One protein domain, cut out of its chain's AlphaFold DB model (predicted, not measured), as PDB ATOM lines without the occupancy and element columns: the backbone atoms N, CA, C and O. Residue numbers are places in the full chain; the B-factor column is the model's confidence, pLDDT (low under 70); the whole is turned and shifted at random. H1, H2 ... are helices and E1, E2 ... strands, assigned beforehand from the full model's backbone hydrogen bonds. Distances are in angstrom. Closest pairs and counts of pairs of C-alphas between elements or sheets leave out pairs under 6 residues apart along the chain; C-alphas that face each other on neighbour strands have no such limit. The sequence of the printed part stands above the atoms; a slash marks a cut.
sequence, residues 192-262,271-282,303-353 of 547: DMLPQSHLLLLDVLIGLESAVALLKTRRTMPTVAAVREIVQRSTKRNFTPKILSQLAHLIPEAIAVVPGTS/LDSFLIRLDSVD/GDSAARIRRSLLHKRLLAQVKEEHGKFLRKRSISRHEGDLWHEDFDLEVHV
ATOM      1  N   ASP A 192     115.544  24.151 158.164       83.88
ATOM      2  CA  ASP A 192     114.140  24.403 158.501       83.88
ATOM      3  C   ASP A 192     113.907  24.605 160.008       83.88
ATOM      4  O   ASP A 192     112.876  25.123 160.421       83.88
ATOM      5  N   MET A 193     114.877  24.223 160.845       88.69
ATOM      6  CA  MET A 193     114.789  24.348 162.300       88.69
ATOM      7  C   MET A 193     115.299  25.689 162.832       88.69
ATOM      8  O   MET A 193     115.252  25.916 164.042       88.69
ATOM      9  N   LEU A 194     115.819  26.561 161.967       92.25
ATOM     10  CA  LEU A 194     116.402  27.840 162.351       92.25
ATOM     11  C   LEU A 194     115.698  29.001 161.645       92.25
ATOM     12  O   LEU A 194     115.359  28.878 160.470       92.25
ATOM     13  N   PRO A 195     115.559  30.157 162.318       94.19
ATOM     14  CA  PRO A 195     115.107  31.367 161.654       94.19
ATOM     15  C   PRO A 195     116.112  31.801 160.583       94.19
ATOM     16  O   PRO A 195     117.328  31.594 160.688       94.19
ATOM     17  N   GLN A 196     115.603  32.477 159.567       92.31
ATOM     18  CA  GLN A 196     116.326  33.062 158.458       92.31
ATOM     19  C   GLN A 196     117.469  33.943 158.951       92.31
ATOM     20  O   GLN A 196     118.580  33.828 158.440       92.31
ATOM     21  N   SER A 197     117.251  34.760 159.985       92.31
ATOM     22  CA  SER A 197     118.301  35.592 160.591       92.31
ATOM     23  C   SER A 197     119.523  34.778 161.056       92.31
ATOM     24  O   SER A 197     120.667  35.185 160.835       92.31
ATOM     25  N   HIS A 198     119.305  33.590 161.623       94.00
ATOM     26  CA  HIS A 198     120.359  32.668 162.053       94.00
ATOM     27  C   HIS A 198     121.000  31.936 160.866       94.00
ATOM     28  O   HIS A 198     122.219  31.739 160.843       94.00
ATOM     29  N   LEU A 199     120.214  31.590 159.842       92.44
ATOM     30  CA  LEU A 199     120.735  31.019 158.595       92.44
ATOM     31  C   LEU A 199     121.676  31.991 157.872       92.44
ATOM     32  O   LEU A 199     122.710  31.569 157.353       92.44
ATOM     33  N   LEU A 200     121.376  33.297 157.899       92.69
ATOM     34  CA  LEU A 200     122.270  34.325 157.362       92.69
ATOM     35  C   LEU A 200     123.649  34.273 158.037       92.69
ATOM     36  O   LEU A 200     124.661  34.398 157.350       92.69
ATOM     37  N   LEU A 201     123.709  34.062 159.355       94.31
ATOM     38  CA  LEU A 201     124.974  33.971 160.094       94.31
ATOM     39  C   LEU A 201     125.788  32.736 159.705       94.31
ATOM     40  O   LEU A 201     127.008  32.833 159.574       94.31
ATOM     41  N   LEU A 202     125.128  31.598 159.476       93.69
ATOM     42  CA  LEU A 202     125.782  30.384 158.982       93.69
ATOM     43  C   LEU A 202     126.374  30.595 157.585       93.69
ATOM     44  O   LEU A 202     127.538  30.259 157.356       93.69
ATOM     45  N   ASP A 203     125.618  31.201 156.668       93.62
ATOM     46  CA  ASP A 203     126.106  31.508 155.319       93.62
ATOM     47  C   ASP A 203     127.296  32.489 155.367       93.62
ATOM     48  O   ASP A 203     128.290  32.319 154.656       93.62
ATOM     49  N   VAL A 204     127.227  33.500 156.244       95.44
ATOM     50  CA  VAL A 204     128.326  34.452 156.457       95.44
ATOM     51  C   VAL A 204     129.551  33.762 157.052       95.44
ATOM     52  O   VAL A 204     130.662  34.064 156.616       95.44
ATOM     53  N   LEU A 205     129.390  32.819 157.988       95.44
ATOM     54  CA  LEU A 205     130.506  32.034 158.522       95.44
ATOM     55  C   LEU A 205     131.201  31.237 157.411       95.44
ATOM     56  O   LEU A 205     132.426  31.249 157.328       95.44
ATOM     57  N   ILE A 206     130.443  30.585 156.526       94.62
ATOM     58  CA  ILE A 206     131.013  29.842 155.393       94.62
ATOM     59  C   ILE A 206     131.823  30.788 154.495       94.62
ATOM     60  O   ILE A 206     132.980  30.506 154.178       94.62
ATOM     61  N   GLY A 207     131.252  31.945 154.145       95.44
ATOM     62  CA  GLY A 207     131.950  32.969 153.365       95.44
ATOM     63  C   GLY A 207     133.218  33.478 154.058       95.44
ATOM     64  O   GLY A 207     134.248  33.650 153.405       95.44
ATOM     65  N   LEU A 208     133.160  33.680 155.377       96.56
ATOM     66  CA  LEU A 208     134.274  34.108 156.221       96.56
ATOM     67  C   LEU A 208     135.418  33.089 156.206       96.56
ATOM     68  O   LEU A 208     136.573  33.463 155.998       96.56
ATOM     69  N   GLU A 209     135.113  31.803 156.382       95.50
ATOM     70  CA  GLU A 209     136.103  30.725 156.339       95.50
ATOM     71  C   GLU A 209     136.797  30.646 154.979       95.50
ATOM     72  O   GLU A 209     138.029  30.594 154.917       95.50
ATOM     73  N   SER A 210     136.025  30.705 153.889       95.50
ATOM     74  CA  SER A 210     136.566  30.727 152.528       95.50
ATOM     75  C   SER A 210     137.430  31.965 152.275       95.50
ATOM     76  O   SER A 210     138.498  31.851 151.674       95.50
ATOM     77  N   ALA A 211     137.020  33.139 152.764       96.75
ATOM     78  CA  ALA A 211     137.785  34.375 152.628       96.75
ATOM     79  C   ALA A 211     139.126  34.309 153.372       96.75
ATOM     80  O   ALA A 211     140.168  34.641 152.807       96.75
ATOM     81  N   VAL A 212     139.125  33.837 154.622       96.06
ATOM     82  CA  VAL A 212     140.355  33.680 155.413       96.06
ATOM     83  C   VAL A 212     141.272  32.627 154.788       96.06
ATOM     84  O   VAL A 212     142.477  32.859 154.694       96.06
ATOM     85  N   ALA A 213     140.727  31.503 154.312       94.25
ATOM     86  CA  ALA A 213     141.498  30.489 153.595       94.25
ATOM     87  C   ALA A 213     142.150  31.065 152.327       94.25
ATOM     88  O   ALA A 213     143.349  30.884 152.116       94.25
ATOM     89  N   LEU A 214     141.399  31.829 151.525       95.19
ATOM     90  CA  LEU A 214     141.907  32.489 150.321       95.19
ATOM     91  C   LEU A 214     143.058  33.454 150.646       95.19
ATOM     92  O   LEU A 214     144.094  33.426 149.980       95.19
ATOM     93  N   LEU A 215     142.896  34.295 151.672       95.88
ATOM     94  CA  LEU A 215     143.914  35.265 152.082       95.88
ATOM     95  C   LEU A 215     145.178  34.574 152.610       95.88
ATOM     96  O   LEU A 215     146.284  34.987 152.257       95.88
ATOM     97  N   LYS A 216     145.032  33.483 153.373       93.69
ATOM     98  CA  LYS A 216     146.158  32.647 153.817       93.69
ATOM     99  C   LYS A 216     146.908  32.035 152.632       93.69
ATOM    100  O   LYS A 216     148.132  32.135 152.582       93.69
ATOM    101  N   THR A 217     146.197  31.477 151.649       93.81
ATOM    102  CA  THR A 217     146.795  30.921 150.420       93.81
ATOM    103  C   THR A 217     147.560  31.987 149.630       93.81
ATOM    104  O   THR A 217     148.650  31.724 149.127       93.81
ATOM    105  N   ARG A 218     147.044  33.221 149.589       96.00
ATOM    106  CA  ARG A 218     147.708  34.385 148.973       96.00
ATOM    107  C   ARG A 218     148.840  34.983 149.817       96.00
ATOM    108  O   ARG A 218     149.461  35.946 149.381       96.00
ATOM    109  N   ARG A 219     149.114  34.442 151.012       93.94
ATOM    110  CA  ARG A 219     150.073  34.980 151.999       93.94
ATOM    111  C   ARG A 219     149.776  36.427 152.423       93.94
ATOM    112  O   ARG A 219     150.663  37.140 152.880       93.94
ATOM    113  N   THR A 220     148.523  36.853 152.300       94.88
ATOM    114  CA  THR A 220     148.035  38.162 152.750       94.88
ATOM    115  C   THR A 220     147.427  38.046 154.142       94.88
ATOM    116  O   THR A 220     146.745  37.065 154.443       94.88
ATOM    117  N   MET A 221     147.646  39.044 154.999       92.44
ATOM    118  CA  MET A 221     147.079  39.037 156.350       92.44
ATOM    119  C   MET A 221     145.546  39.184 156.303       92.44
ATOM    120  O   MET A 221     145.055  40.100 155.633       92.44
ATOM    121  N   PRO A 222     144.779  38.332 157.013       96.00
ATOM    122  CA  PRO A 222     143.318  38.369 157.022       96.00
ATOM    123  C   PRO A 222     142.793  39.532 157.874       96.00
ATOM    124  O   PRO A 222     142.336  39.353 158.999       96.00
ATOM    125  N   THR A 223     142.891  40.748 157.341       95.75
ATOM    126  CA  THR A 223     142.329  41.953 157.967       95.75
ATOM    127  C   THR A 223     140.812  42.015 157.789       95.75
ATOM    128  O   THR A 223     140.283  41.519 156.792       95.75
ATOM    129  N   VAL A 224     140.101  42.665 158.716       95.31
ATOM    130  CA  VAL A 224     138.640  42.852 158.646       95.31
ATOM    131  C   VAL A 224     138.227  43.518 157.333       95.31
ATOM    132  O   VAL A 224     137.237  43.101 156.741       95.31
ATOM    133  N   ALA A 225     138.989  44.501 156.838       95.12
ATOM    134  CA  ALA A 225     138.714  45.134 155.546       95.12
ATOM    135  C   ALA A 225     138.831  44.154 154.370       95.12
ATOM    136  O   ALA A 225     137.911  44.044 153.562       95.12
ATOM    137  N   ALA A 226     139.939  43.410 154.289       96.25
ATOM    138  CA  ALA A 226     140.164  42.461 153.200       96.25
ATOM    139  C   ALA A 226     139.129  41.329 153.210       96.25
ATOM    140  O   ALA A 226     138.618  40.931 152.165       96.25
ATOM    141  N   VAL A 227     138.798  40.830 154.401       96.81
ATOM    142  CA  VAL A 227     137.784  39.793 154.582       96.81
ATOM    143  C   VAL A 227     136.394  40.318 154.227       96.81
ATOM    144  O   VAL A 227     135.683  39.641 153.491       96.81
ATOM    145  N   ARG A 228     136.019  41.526 154.675       96.62
ATOM    146  CA  ARG A 228     134.724  42.153 154.362       96.62
ATOM    147  C   ARG A 228     134.470  42.179 152.858       96.62
ATOM    148  O   ARG A 228     133.425  41.710 152.426       96.62
ATOM    149  N   GLU A 229     135.434  42.659 152.078       96.38
ATOM    150  CA  GLU A 229     135.322  42.741 150.616       96.38
ATOM    151  C   GLU A 229     135.081  41.374 149.967       96.38
ATOM    152  O   GLU A 229     134.246  41.233 149.074       96.38
ATOM    153  N   ILE A 230     135.796  40.341 150.421       97.31
ATOM    154  CA  ILE A 230     135.666  38.992 149.860       97.31
ATOM    155  C   ILE A 230     134.323  38.372 150.252       97.31
ATOM    156  O   ILE A 230     133.644  37.811 149.395       97.31
ATOM    157  N   VAL A 231     133.926  38.496 151.522       97.19
ATOM    158  CA  VAL A 231     132.671  37.934 152.043       97.19
ATOM    159  C   VAL A 231     131.458  38.611 151.411       97.19
ATOM    160  O   VAL A 231     130.513  37.925 151.028       97.19
ATOM    161  N   GLN A 232     131.475  39.937 151.244       96.94
ATOM    162  CA  GLN A 232     130.380  40.667 150.599       96.94
ATOM    163  C   GLN A 232     130.187  40.230 149.148       96.94
ATOM    164  O   GLN A 232     129.060  39.998 148.713       96.94
ATOM    165  N   ARG A 233     131.289  40.043 148.410       96.50
ATOM    166  CA  ARG A 233     131.235  39.559 147.027       96.50
ATOM    167  C   ARG A 233     130.781  38.106 146.931       96.50
ATOM    168  O   ARG A 233     130.008  37.789 146.033       96.50
ATOM    169  N   SER A 234     131.235  37.231 147.832       94.44
ATOM    170  CA  SER A 234     130.894  35.803 147.782       94.44
ATOM    171  C   SER A 234     129.459  35.519 148.220       94.44
ATOM    172  O   SER A 234     128.784  34.699 147.605       94.44
ATOM    173  N   THR A 235     128.968  36.221 149.243       93.62
ATOM    174  CA  THR A 235     127.616  36.021 149.794       93.62
ATOM    175  C   THR A 235     126.558  36.925 149.164       93.62
ATOM    176  O   THR A 235     125.371  36.709 149.393       93.62
ATOM    177  N   LYS A 236     126.966  37.933 148.374       95.62
ATOM    178  CA  LYS A 236     126.097  38.991 147.818       95.62
ATOM    179  C   LYS A 236     125.274  39.719 148.895       95.62
ATOM    180  O   LYS A 236     124.152  40.149 148.645       95.62
ATOM    181  N   ARG A 237     125.817  39.829 150.111       93.50
ATOM    182  CA  ARG A 237     125.163  40.427 151.285       93.50
ATOM    183  C   ARG A 237     126.106  41.398 151.985       93.50
ATOM    184  O   ARG A 237     127.323  41.266 151.906       93.50
ATOM    185  N   ASN A 238     125.541  42.352 152.720       93.56
ATOM    186  CA  ASN A 238     126.319  43.332 153.473       93.56
ATOM    187  C   ASN A 238     126.950  42.698 154.720       93.56
ATOM    188  O   ASN A 238     126.263  42.344 155.674       93.56
ATOM    189  N   PHE A 239     128.279  42.603 154.740       94.44
ATOM    190  CA  PHE A 239     129.044  42.183 155.913       94.44
ATOM    191  C   PHE A 239     129.330  43.386 156.815       94.44
ATOM    192  O   PHE A 239     130.194  44.215 156.507       94.44
ATOM    193  N   THR A 240     128.588  43.497 157.916       93.31
ATOM    194  CA  THR A 240     128.749  44.560 158.915       93.31
ATOM    195  C   THR A 240     129.615  44.083 160.086       93.31
ATOM    196  O   THR A 240     129.636  42.891 160.400       93.31
ATOM    197  N   PRO A 241     130.318  44.989 160.791       91.12
ATOM    198  CA  PRO A 241     131.060  44.618 161.998       91.12
ATOM    199  C   PRO A 241     130.150  44.067 163.112       91.12
ATOM    200  O   PRO A 241     130.632  43.285 163.926       91.12
ATOM    201  N   LYS A 242     128.846  44.404 163.114       93.12
ATOM    202  CA  LYS A 242     127.829  43.816 164.010       93.12
ATOM    203  C   LYS A 242     127.732  42.296 163.811       93.12
ATOM    204  O   LYS A 242     127.739  41.556 164.781       93.12
ATOM    205  N   ILE A 243     127.719  41.827 162.561       94.06
ATOM    206  CA  ILE A 243     127.653  40.388 162.253       94.06
ATOM    207  C   ILE A 243     128.919  39.666 162.722       94.06
ATOM    208  O   ILE A 243     128.842  38.592 163.312       94.06
ATOM    209  N   LEU A 244     130.093  40.266 162.502       94.50
ATOM    210  CA  LEU A 244     131.351  39.699 162.996       94.50
ATOM    211  C   LEU A 244     131.360  39.605 164.527       94.50
ATOM    212  O   LEU A 244     131.883  38.637 165.071       94.50
ATOM    213  N   SER A 245     130.772  40.585 165.216       92.94
ATOM    214  CA  SER A 245     130.692  40.583 166.675       92.94
ATOM    215  C   SER A 245     129.716  39.552 167.220       92.94
ATOM    216  O   SER A 245     130.051  38.857 168.175       92.94
ATOM    217  N   GLN A 246     128.578  39.363 166.554       94.81
ATOM    218  CA  GLN A 246     127.652  38.267 166.841       94.81
ATOM    219  C   GLN A 246     128.325  36.905 166.649       94.81
ATOM    220  O   GLN A 246     128.232  36.050 167.523       94.81
ATOM    221  N   LEU A 247     129.060  36.710 165.549       95.06
ATOM    222  CA  LEU A 247     129.794  35.466 165.300       95.06
ATOM    223  C   LEU A 247     130.884  35.220 166.352       95.06
ATOM    224  O   LEU A 247     130.972  34.118 166.882       95.06
ATOM    225  N   ALA A 248     131.681  36.235 166.689       94.00
ATOM    226  CA  ALA A 248     132.714  36.118 167.717       94.00
ATOM    227  C   ALA A 248     132.125  35.837 169.110       94.00
ATOM    228  O   ALA A 248     132.714  35.092 169.884       94.00
ATOM    229  N   HIS A 249     130.952  36.392 169.422       93.69
ATOM    230  CA  HIS A 249     130.247  36.117 170.673       93.69
ATOM    231  C   HIS A 249     129.654  34.706 170.717       93.69
ATOM    232  O   HIS A 249     129.703  34.047 171.751       93.69
ATOM    233  N   LEU A 250     129.110  34.235 169.593       93.88
ATOM    234  CA  LEU A 250     128.523  32.905 169.498       93.88
ATOM    235  C   LEU A 250     129.567  31.800 169.518       93.88
ATOM    236  O   LEU A 250     129.269  30.734 170.039       93.88
ATOM    237  N   ILE A 251     130.753  32.008 168.944       94.44
ATOM    238  CA  ILE A 251     131.823  31.002 168.857       94.44
ATOM    239  C   ILE A 251     133.204  31.592 169.199       94.44
ATOM    240  O   ILE A 251     134.095  31.612 168.342       94.44
ATOM    241  N   PRO A 252     133.415  32.053 170.449       93.25
ATOM    242  CA  PRO A 252     134.663  32.687 170.869       93.25
ATOM    243  C   PRO A 252     135.870  31.750 170.786       93.25
ATOM    244  O   PRO A 252     136.976  32.212 170.527       93.25
ATOM    245  N   GLU A 253     135.679  30.436 170.939       91.69
ATOM    246  CA  GLU A 253     136.760  29.456 170.775       91.69
ATOM    247  C   GLU A 253     137.268  29.336 169.328       91.69
ATOM    248  O   GLU A 253     138.369  28.854 169.084       91.69
ATOM    249  N   ALA A 254     136.456  29.754 168.358       92.62
ATOM    250  CA  ALA A 254     136.704  29.537 166.942       92.62
ATOM    251  C   ALA A 254     137.179  30.805 166.229       92.62
ATOM    252  O   ALA A 254     137.987  30.733 165.298       92.62
ATOM    253  N   ILE A 255     136.630  31.956 166.627       94.31
ATOM    254  CA  ILE A 255     136.847  33.247 165.979       94.31
ATOM    255  C   ILE A 255     137.452  34.207 166.994       94.31
ATOM    256  O   ILE A 255     136.759  34.734 167.861       94.31
ATOM    257  N   ALA A 256     138.736  34.508 166.815       92.69
ATOM    258  CA  ALA A 256     139.421  35.549 167.564       92.69
ATOM    259  C   ALA A 256     139.638  36.779 166.675       92.69
ATOM    260  O   ALA A 256     140.171  36.688 165.564       92.69
ATOM    261  N   VAL A 257     139.249  37.953 167.174       92.81
ATOM    262  CA  VAL A 257     139.511  39.242 166.521       92.81
ATOM    263  C   VAL A 257     140.628  39.938 167.291       92.81
ATOM    264  O   VAL A 257     140.447  40.343 168.434       92.81
ATOM    265  N   VAL A 258     141.802  40.053 166.674       91.06
ATOM    266  CA  VAL A 258     143.015  40.582 167.313       91.06
ATOM    267  C   VAL A 258     143.354  41.944 166.703       91.06
ATOM    268  O   VAL A 258     143.281  42.087 165.481       91.06
ATOM    269  N   PRO A 259     143.744  42.963 167.491       89.44
ATOM    270  CA  PRO A 259     144.258  44.210 166.936       89.44
ATOM    271  C   PRO A 259     145.440  43.929 166.002       89.44
ATOM    272  O   PRO A 259     146.400  43.260 166.381       89.44
ATOM    273  N   GLY A 260     145.368  44.411 164.760       82.31
ATOM    274  CA  GLY A 260     146.499  44.297 163.847       82.31
ATOM    275  C   GLY A 260     147.674  45.135 164.336       82.31
ATOM    276  O   GLY A 260     147.494  46.122 165.051       82.31
ATOM    277  N   THR A 261     148.881  44.785 163.899       74.31
ATOM    278  CA  THR A 261     150.096  45.587 164.091       74.31
ATOM    279  C   THR A 261     150.048  46.841 163.209       74.31
ATOM    280  O   THR A 261     150.917  47.092 162.376       74.31
ATOM    281  N   SER A 262     148.981  47.636 163.317       60.06
ATOM    282  CA  SER A 262     148.924  48.926 162.649       60.06
ATOM    283  C   SER A 262     150.001  49.814 163.262       60.06
ATOM    284  O   SER A 262     150.080  49.914 164.485       60.06
ATOM    285  N   LEU A 271     138.595  49.669 163.059       83.56
ATOM    286  CA  LEU A 271     138.116  48.273 163.004       83.56
ATOM    287  C   LEU A 271     138.618  47.513 161.767       83.56
ATOM    288  O   LEU A 271     138.900  46.322 161.821       83.56
ATOM    289  N   ASP A 272     138.804  48.231 160.669       85.81
ATOM    290  CA  ASP A 272     139.299  47.707 159.402       85.81
ATOM    291  C   ASP A 272     140.732  47.140 159.469       85.81
ATOM    292  O   ASP A 272     141.073  46.273 158.666       85.81
ATOM    293  N   SER A 273     141.559  47.579 160.430       87.94
ATOM    294  CA  SER A 273     142.927  47.075 160.622       87.94
ATOM    295  C   SER A 273     143.029  45.875 161.565       87.94
ATOM    296  O   SER A 273     144.133  45.387 161.794       87.94
ATOM    297  N   PHE A 274     141.922  45.407 162.141       91.62
ATOM    298  CA  PHE A 274     141.935  44.226 163.003       91.62
ATOM    299  C   PHE A 274     142.148  42.966 162.165       91.62
ATOM    300  O   PHE A 274     141.759  42.903 160.998       91.62
ATOM    301  N   LEU A 275     142.788  41.968 162.762       93.12
ATOM    302  CA  LEU A 275     143.055  40.667 162.173       93.12
ATOM    303  C   LEU A 275     142.008  39.666 162.647       93.12
ATOM    304  O   LEU A 275     141.704  39.588 163.836       93.12
ATOM    305  N   ILE A 276     141.487  38.878 161.713       94.06
ATOM    306  CA  ILE A 276     140.574  37.777 162.004       94.06
ATOM    307  C   ILE A 276     141.390  36.489 162.026       94.06
ATOM    308  O   ILE A 276     141.969  36.085 161.013       94.06
ATOM    309  N   ARG A 277     141.428  35.832 163.185       93.31
ATOM    310  CA  ARG A 277     142.061  34.530 163.367       93.31
ATOM    311  C   ARG A 277     140.979  33.465 163.516       93.31
ATOM    312  O   ARG A 277     140.081  33.591 164.341       93.31
ATOM    313  N   LEU A 278     141.078  32.439 162.676       93.75
ATOM    314  CA  LEU A 278     140.265  31.233 162.774       93.75
ATOM    315  C   LEU A 278     141.130  30.138 163.379       93.75
ATOM    316  O   LEU A 278     142.096  29.703 162.736       93.75
ATOM    317  N   ASP A 279     140.777  29.735 164.590       89.25
ATOM    318  CA  ASP A 279     141.490  28.709 165.337       89.25
ATOM    319  C   ASP A 279     140.903  27.319 165.031       89.25
ATOM    320  O   ASP A 279     139.779  27.169 164.524       89.25
ATOM    321  N   SER A 280     141.726  26.285 165.224       83.88
ATOM    322  CA  SER A 280     141.255  24.902 165.147       83.88
ATOM    323  C   SER A 280     140.470  24.614 166.414       83.88
ATOM    324  O   SER A 280     140.978  24.858 167.503       83.88
ATOM    325  N   VAL A 281     139.244  24.126 166.258       80.19
ATOM    326  CA  VAL A 281     138.413  23.687 167.378       80.19
ATOM    327  C   VAL A 281     138.457  22.171 167.387       80.19
ATOM    328  O   VAL A 281     138.134  21.547 166.372       80.19
ATOM    329  N   ASP A 282     138.869  21.593 168.507       75.94
ATOM    330  CA  ASP A 282     138.792  20.155 168.721       75.94
ATOM    331  C   ASP A 282     137.349  19.791 169.103       75.94
ATOM    332  O   ASP A 282     136.674  20.530 169.820       75.94
ATOM    333  N   GLY A 303     141.795  22.812 157.426       67.12
ATOM    334  CA  GLY A 303     141.339  21.489 157.033       67.12
ATOM    335  C   GLY A 303     139.817  21.469 157.022       67.12
ATOM    336  O   GLY A 303     139.196  22.020 157.935       67.12
ATOM    337  N   ASP A 304     139.228  20.821 156.017       78.94
ATOM    338  CA  ASP A 304     137.771  20.725 155.866       78.94
ATOM    339  C   ASP A 304     137.102  20.221 157.155       78.94
ATOM    340  O   ASP A 304     136.035  20.699 157.534       78.94
ATOM    341  N   SER A 305     137.786  19.348 157.904       84.19
ATOM    342  CA  SER A 305     137.353  18.873 159.224       84.19
ATOM    343  C   SER A 305     137.150  20.006 160.245       84.19
ATOM    344  O   SER A 305     136.079  20.118 160.838       84.19
ATOM    345  N   ALA A 306     138.120  20.913 160.404       87.88
ATOM    346  CA  ALA A 306     138.023  22.009 161.373       87.88
ATOM    347  C   ALA A 306     136.915  23.010 161.002       87.88
ATOM    348  O   ALA A 306     136.234  23.543 161.876       87.88
ATOM    349  N   ALA A 307     136.702  23.246 159.702       90.56
ATOM    350  CA  ALA A 307     135.594  24.070 159.222       90.56
ATOM    351  C   ALA A 307     134.230  23.437 159.520       90.56
ATOM    352  O   ALA A 307     133.326  24.105 160.021       90.56
ATOM    353  N   ARG A 308     134.090  22.125 159.298       89.31
ATOM    354  CA  ARG A 308     132.869  21.387 159.659       89.31
ATOM    355  C   ARG A 308     132.580  21.459 161.155       89.31
ATOM    356  O   ARG A 308     131.437  21.715 161.523       89.31
ATOM    357  N   ILE A 309     133.595  21.294 162.007       90.69
ATOM    358  CA  ILE A 309     133.428  21.373 163.465       90.69
ATOM    359  C   ILE A 309     132.902  22.755 163.867       90.69
ATOM    360  O   ILE A 309     131.869  22.829 164.533       90.69
ATOM    361  N   ARG A 310     133.516  23.846 163.389       92.62
ATOM    362  CA  ARG A 310     133.057  25.218 163.685       92.62
ATOM    363  C   ARG A 310     131.621  25.476 163.234       92.62
ATOM    364  O   ARG A 310     130.834  26.031 163.998       92.62
ATOM    365  N   ARG A 311     131.254  25.038 162.024       93.25
ATOM    366  CA  ARG A 311     129.875  25.158 161.514       93.25
ATOM    367  C   ARG A 311     128.888  24.371 162.376       93.25
ATOM    368  O   ARG A 311     127.821  24.891 162.695       93.25
ATOM    369  N   SER A 312     129.264  23.162 162.798       91.75
ATOM    370  CA  SER A 312     128.434  22.323 163.672       91.75
ATOM    371  C   SER A 312     128.208  22.960 165.029       91.75
ATOM    372  O   SER A 312     127.103  22.919 165.564       91.75
ATOM    373  N   LEU A 313     129.250  23.586 165.561       92.62
ATOM    374  CA  LEU A 313     129.223  24.213 166.860       92.62
ATOM    375  C   LEU A 313     128.355  25.474 166.827       92.62
ATOM    376  O   LEU A 313     127.484  25.629 167.683       92.62
ATOM    377  N   LEU A 314     128.515  26.318 165.799       94.56
ATOM    378  CA  LEU A 314     127.646  27.477 165.589       94.56
ATOM    379  C   LEU A 314     126.179  27.046 165.467       94.56
ATOM    380  O   LEU A 314     125.321  27.590 166.155       94.56
ATOM    381  N   HIS A 315     125.894  26.034 164.643       93.56
ATOM    382  CA  HIS A 315     124.540  25.513 164.464       93.56
ATOM    383  C   HIS A 315     123.929  25.009 165.781       93.56
ATOM    384  O   HIS A 315     122.807  25.375 166.120       93.56
ATOM    385  N   LYS A 316     124.682  24.221 166.564       92.69
ATOM    386  CA  LYS A 316     124.246  23.730 167.883       92.69
ATOM    387  C   LYS A 316     123.912  24.875 168.841       92.69
ATOM    388  O   LYS A 316     122.895  24.802 169.526       92.69
ATOM    389  N   ARG A 317     124.731  25.930 168.881       94.44
ATOM    390  CA  ARG A 317     124.495  27.099 169.747       94.44
ATOM    391  C   ARG A 317     123.279  27.911 169.315       94.44
ATOM    392  O   ARG A 317     122.464  28.265 170.160       94.44
ATOM    393  N   LEU A 318     123.114  28.132 168.011       94.12
ATOM    394  CA  LEU A 318     121.929  28.795 167.467       94.12
ATOM    395  C   LEU A 318     120.656  28.002 167.788       94.12
ATOM    396  O   LEU A 318     119.681  28.581 168.257       94.12
ATOM    397  N   LEU A 319     120.675  26.675 167.614       92.75
ATOM    398  CA  LEU A 319     119.549  25.819 167.991       92.75
ATOM    399  C   LEU A 319     119.259  25.866 169.491       92.75
ATOM    400  O   LEU A 319     118.096  25.934 169.871       92.75
ATOM    401  N   ALA A 320     120.285  25.844 170.345       92.94
ATOM    402  CA  ALA A 320     120.102  25.937 171.791       92.94
ATOM    403  C   ALA A 320     119.381  27.235 172.189       92.94
ATOM    404  O   ALA A 320     118.464  27.197 173.007       92.94
ATOM    405  N   GLN A 321     119.726  28.357 171.554       93.62
ATOM    406  CA  GLN A 321     119.061  29.637 171.786       93.62
ATOM    407  C   GLN A 321     117.599  29.627 171.318       93.62
ATOM    408  O   GLN A 321     116.719  30.076 172.051       93.62
ATOM    409  N   VAL A 322     117.308  29.068 170.138       93.81
ATOM    410  CA  VAL A 322     115.916  28.920 169.668       93.81
ATOM    411  C   VAL A 322     115.123  28.003 170.607       93.81
ATOM    412  O   VAL A 322     113.991  28.326 170.960       93.81
ATOM    413  N   LYS A 323     115.727  26.909 171.100       92.94
ATOM    414  CA  LYS A 323     115.116  26.019 172.104       92.94
ATOM    415  C   LYS A 323     114.815  26.754 173.415       92.94
ATOM    416  O   LYS A 323     113.781  26.495 174.031       92.94
ATOM    417  N   GLU A 324     115.674  27.679 173.840       93.88
ATOM    418  CA  GLU A 324     115.445  28.496 175.034       93.88
ATOM    419  C   GLU A 324     114.253  29.450 174.860       93.88
ATOM    420  O   GLU A 324     113.378  29.500 175.731       93.88
ATOM    421  N   GLU A 325     114.183  30.164 173.733       94.12
ATOM    422  CA  GLU A 325     113.073  31.072 173.416       94.12
ATOM    423  C   GLU A 325     111.752  30.314 173.233       94.12
ATOM    424  O   GLU A 325     110.731  30.707 173.799       94.12
ATOM    425  N   HIS A 326     111.778  29.156 172.572       93.62
ATOM    426  CA  HIS A 326     110.629  28.252 172.505       93.62
ATOM    427  C   HIS A 326     110.185  27.805 173.906       93.62
ATOM    428  O   HIS A 326     109.004  27.855 174.245       93.62
ATOM    429  N   GLY A 327     111.126  27.461 174.789       92.75
ATOM    430  CA  GLY A 327     110.823  27.134 176.182       92.75
ATOM    431  C   GLY A 327     110.231  28.308 176.976       92.75
ATOM    432  O   GLY A 327     109.405  28.099 177.867       92.75
ATOM    433  N   LYS A 328     110.627  29.556 176.690       94.00
ATOM    434  CA  LYS A 328     109.998  30.764 177.263       94.00
ATOM    435  C   LYS A 328     108.575  30.949 176.729       94.00
ATOM    436  O   LYS A 328     107.673  31.225 177.517       94.00
ATOM    437  N   PHE A 329     108.364  30.732 175.434       94.94
ATOM    438  CA  PHE A 329     107.051  30.793 174.793       94.94
ATOM    439  C   PHE A 329     106.069  29.762 175.369       94.94
ATOM    440  O   PHE A 329     104.975  30.137 175.791       94.94
ATOM    441  N   LEU A 330     106.484  28.496 175.489       93.44
ATOM    442  CA  LEU A 330     105.655  27.435 176.075       93.44
ATOM    443  C   LEU A 330     105.273  27.745 177.526       93.44
ATOM    444  O   LEU A 330     104.115  27.585 177.905       93.44
ATOM    445  N   ARG A 331     106.218  28.270 178.324       94.19
ATOM    446  CA  ARG A 331     105.944  28.717 179.702       94.19
ATOM    447  C   ARG A 331     104.931  29.855 179.756       94.19
ATOM    448  O   ARG A 331     104.078  29.850 180.633       94.19
ATOM    449  N   LYS A 332     104.998  30.808 178.822       95.69
ATOM    450  CA  LYS A 332     104.052  31.932 178.749       95.69
ATOM    451  C   LYS A 332     102.631  31.478 178.400       95.69
ATOM    452  O   LYS A 332     101.678  32.112 178.838       95.69
ATOM    453  N   ARG A 333     102.490  30.404 177.618       93.56
ATOM    454  CA  ARG A 333     101.192  29.833 177.221       93.56
ATOM    455  C   ARG A 333     100.714  28.673 178.103       93.56
ATOM    456  O   ARG A 333      99.636  28.149 177.851       93.56
ATOM    457  N   SER A 334     101.485  28.272 179.117       92.50
ATOM    458  CA  SER A 334     101.183  27.126 179.991       92.50
ATOM    459  C   SER A 334     100.972  25.796 179.243       92.50
ATOM    460  O   SER A 334     100.239  24.929 179.714       92.50
ATOM    461  N   ILE A 335     101.616  25.619 178.085       90.94
ATOM    462  CA  ILE A 335     101.543  24.386 177.285       90.94
ATOM    463  C   ILE A 335     102.603  23.410 177.812       90.94
ATOM    464  O   ILE A 335     103.749  23.802 178.064       90.94
ATOM    465  N   SER A 336     102.232  22.142 178.016       83.31
ATOM    466  CA  SER A 336     103.168  21.100 178.449       83.31
ATOM    467  C   SER A 336     104.291  20.919 177.421       83.31
ATOM    468  O   SER A 336     104.106  21.120 176.222       83.31
ATOM    469  N   ARG A 337     105.501  20.578 177.886       74.75
ATOM    470  CA  ARG A 337     106.636  20.350 176.980       74.75
ATOM    471  C   ARG A 337     106.284  19.231 175.999       74.75
ATOM    472  O   ARG A 337     106.076  18.099 176.424       74.75
ATOM    473  N   HIS A 338     106.274  19.544 174.708       68.94
ATOM    474  CA  HIS A 338     106.231  18.525 173.668       68.94
ATOM    475  C   HIS A 338     107.537  17.724 173.693       68.94
ATOM    476  O   HIS A 338     108.624  18.296 173.758       68.94
ATOM    477  N   GLU A 339     107.426  16.398 173.657       71.31
ATOM    478  CA  GLU A 339     108.550  15.457 173.770       71.31
ATOM    479  C   GLU A 339     109.311  15.260 172.439       71.31
ATOM    480  O   GLU A 339     110.167  14.390 172.318       71.31
ATOM    481  N   GLY A 340     109.016  16.081 171.425       73.31
ATOM    482  CA  GLY A 340     109.617  16.010 170.094       73.31
ATOM    483  C   GLY A 340     110.581  17.157 169.795       73.31
ATOM    484  O   GLY A 340     110.484  18.246 170.355       73.31
ATOM    485  N   ASP A 341     111.476  16.929 168.833       75.62
ATOM    486  CA  ASP A 341     112.354  17.962 168.264       75.62
ATOM    487  C   ASP A 341     111.614  18.940 167.326       75.62
ATOM    488  O   ASP A 341     112.259  19.768 166.700       75.62
ATOM    489  N   LEU A 342     110.283  18.874 167.212       88.12
ATOM    490  CA  LEU A 342     109.483  19.766 166.365       88.12
ATOM    491  C   LEU A 342     109.052  21.024 167.136       88.12
ATOM    492  O   LEU A 342     108.696  20.957 168.313       88.12
ATOM    493  N   TRP A 343     109.072  22.176 166.461       91.19
ATOM    494  CA  TRP A 343     108.563  23.431 167.015       91.19
ATOM    495  C   TRP A 343     107.037  23.402 167.126       91.19
ATOM    496  O   TRP A 343     106.365  22.789 166.297       91.19
ATOM    497  N   HIS A 344     106.488  24.072 168.141       92.06
ATOM    498  CA  HIS A 344     105.041  24.251 168.263       92.06
ATOM    499  C   HIS A 344     104.493  25.024 167.049       92.06
ATOM    500  O   HIS A 344     105.134  25.969 166.597       92.06
ATOM    501  N   GLU A 345     103.302  24.675 166.554       92.69
ATOM    502  CA  GLU A 345     102.720  25.269 165.334       92.69
ATOM    503  C   GLU A 345     102.601  26.801 165.414       92.69
ATOM    504  O   GLU A 345     103.001  27.511 164.498       92.69
ATOM    505  N   ASP A 346     102.143  27.322 166.556       93.12
ATOM    506  CA  ASP A 346     102.052  28.771 166.795       93.12
ATOM    507  C   ASP A 346     103.393  29.477 167.077       93.12
ATOM    508  O   ASP A 346     103.420  30.689 167.319       93.12
ATOM    509  N   PHE A 347     104.508  28.744 167.137       93.81
ATOM    510  CA  PHE A 347     105.816  29.330 167.401       93.81
ATOM    511  C   PHE A 347     106.451  29.822 166.101       93.81
ATOM    512  O   PHE A 347     107.191  29.108 165.429       93.81
ATOM    513  N   ASP A 348     106.187  31.083 165.769       93.00
ATOM    514  CA  ASP A 348     106.853  31.748 164.649       93.00
ATOM    515  C   ASP A 348     108.329  32.033 164.987       93.00
ATOM    516  O   ASP A 348     108.632  32.829 165.885       93.00
ATOM    517  N   LEU A 349     109.235  31.378 164.256       91.69
ATOM    518  CA  LEU A 349     110.685  31.479 164.422       91.69
ATOM    519  C   LEU A 349     111.214  32.903 164.202       91.69
ATOM    520  O   LEU A 349     112.172  33.286 164.869       91.69
ATOM    521  N   GLU A 350     110.625  33.696 163.304       89.56
ATOM    522  CA  GLU A 350     111.130  35.048 163.012       89.56
ATOM    523  C   GLU A 350     110.669  36.075 164.046       89.56
ATOM    524  O   GLU A 350     111.400  37.008 164.372       89.56
ATOM    525  N   VAL A 351     109.453  35.908 164.568       88.38
ATOM    526  CA  VAL A 351     108.844  36.879 165.486       88.38
ATOM    527  C   VAL A 351     109.312  36.660 166.921       88.38
ATOM    528  O   VAL A 351     109.542  37.620 167.658       88.38
ATOM    529  N   HIS A 352     109.446  35.400 167.343       84.62
ATOM    530  CA  HIS A 352     109.727  35.076 168.741       84.62
ATOM    531  C   HIS A 352     111.219  34.992 169.065       84.62
ATOM    532  O   HIS A 352     111.596  35.136 170.229       84.62
ATOM    533  N   VAL A 353     112.085  34.770 168.073       87.31
ATOM    534  CA  VAL A 353     113.527  34.692 168.313       87.31
ATOM    535  C   VAL A 353     114.109  36.102 168.374       87.31
ATOM    536  O   VAL A 353     114.196  36.819 167.380       87.31
TER     537      VAL A 353
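Overview. This is residues 192 to 262, 271 to 282 and 303 to 353 of the 547 residues of the protein "CDT1 domain-containing protein" of Chondrus crispus (UniProt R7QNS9). Two long helices, H1 and H4, run opposite ways side by side over part of their lengths and are shifted along each other, making the long axis of an elongated body. H2 crosses H1 beside its residues 203 to 212, H3 packs across H1 near residues 201 to 205, and a small two-stranded sheet, E1 and E2, lies beside H3 and H1; towards the far end of H4, residues 334 to 348 loop back to the short H5, which packs on H4. The printed part has 134 residues, with five named helices and two named strands in the order H1, H2, H3, E1, E2, H4, H5; the sheet, in the order E1 - E2, is antiparallel, and the class is mostly helix. The whole is only just loose, close to compact, with a radius of gyration of the C-alphas of 17.3 A, and it spans 56 by 29 by 24 A.

Arrangement. The first element, H1, residues 196 to 217, is the hub and touches three other helices. H2, residues 224 to 235, touches H1 beside residues 203 to 212 alone; the closest C-alphas are those of Gly 207 and Val 231, 5.2 A apart, and the two helices run opposite ways at a steep tilt of 61 degrees. H3, residues 241 to 250, only just touches H1, with 3 pairs of C-alphas within 8 A, the closest being those of Leu 201 and Leu 247 at 7.3 A; the two are about perpendicular, at 83 degrees. H2 and H3 are apart, but only just, at 8.5 A. E1, residues 255 to 258, comes closest to H3 at the C-alphas of Ala 248 and Ile 255, 5.3 A apart. E2, residues 275 to 278, is the antiparallel neighbour of E1, at 154 degrees between their directions; N 258 and O 275 are 2.9 A apart and N 277 and O 256 are 2.8 A apart, both within hydrogen-bond range. The closest C-alphas of H1 and E2 are those of Glu 209 and Leu 278, 7.7 A apart. H4, residues 304 to 333, touches H1 with residues 307 to 318 alone; the closest C-alphas are those of His 198 and Leu 318, 6.8 A apart, and the two run opposite ways at a shallow tilt of 17 degrees. H5, residues 349 to 352, touches H4 beside residues 322 to 329 alone, with the C-alphas of Glu 325 and His 352 closest at 7.0 A. H2 and H4 are apart, as are H3 and H5. In H2, H3 and H4 every O i to N i+4 pair is within hydrogen-bond range, in H1 17 of 18 are, and H5 is too short for such a pair.

Along the chain. H1 begins at C-alpha 196, (116.326, 33.062, 158.458), and measures 31.6 A from first to last C-alpha. H2 measures 15.7 A and H3 14.1 A, while the strands E1 and E2 have four residues each. H4, the longest helix with 30 residues, measures 43.3 A and ends at C-alpha 333, (101.192, 29.833, 177.221). H5 ends at C-alpha 352, (109.727, 35.076, 168.741).

Size, cuts and confidence. The two C-alphas farthest apart are those of Arg 219 and Ser 334, at 56.9 A. Residues 263 to 270 are not printed, with 10.8 A between C-alphas 262 and 271, and neither are residues 283 to 302, with 12.0 A between C-alphas 282 and 303. The link from H4 to H5, 15 residues, is long; those from H2 to H3 and from H3 to E1 are tight. The mean pLDDT of the printed part is 91.2, and residues 262, 303 and 338 are under 70.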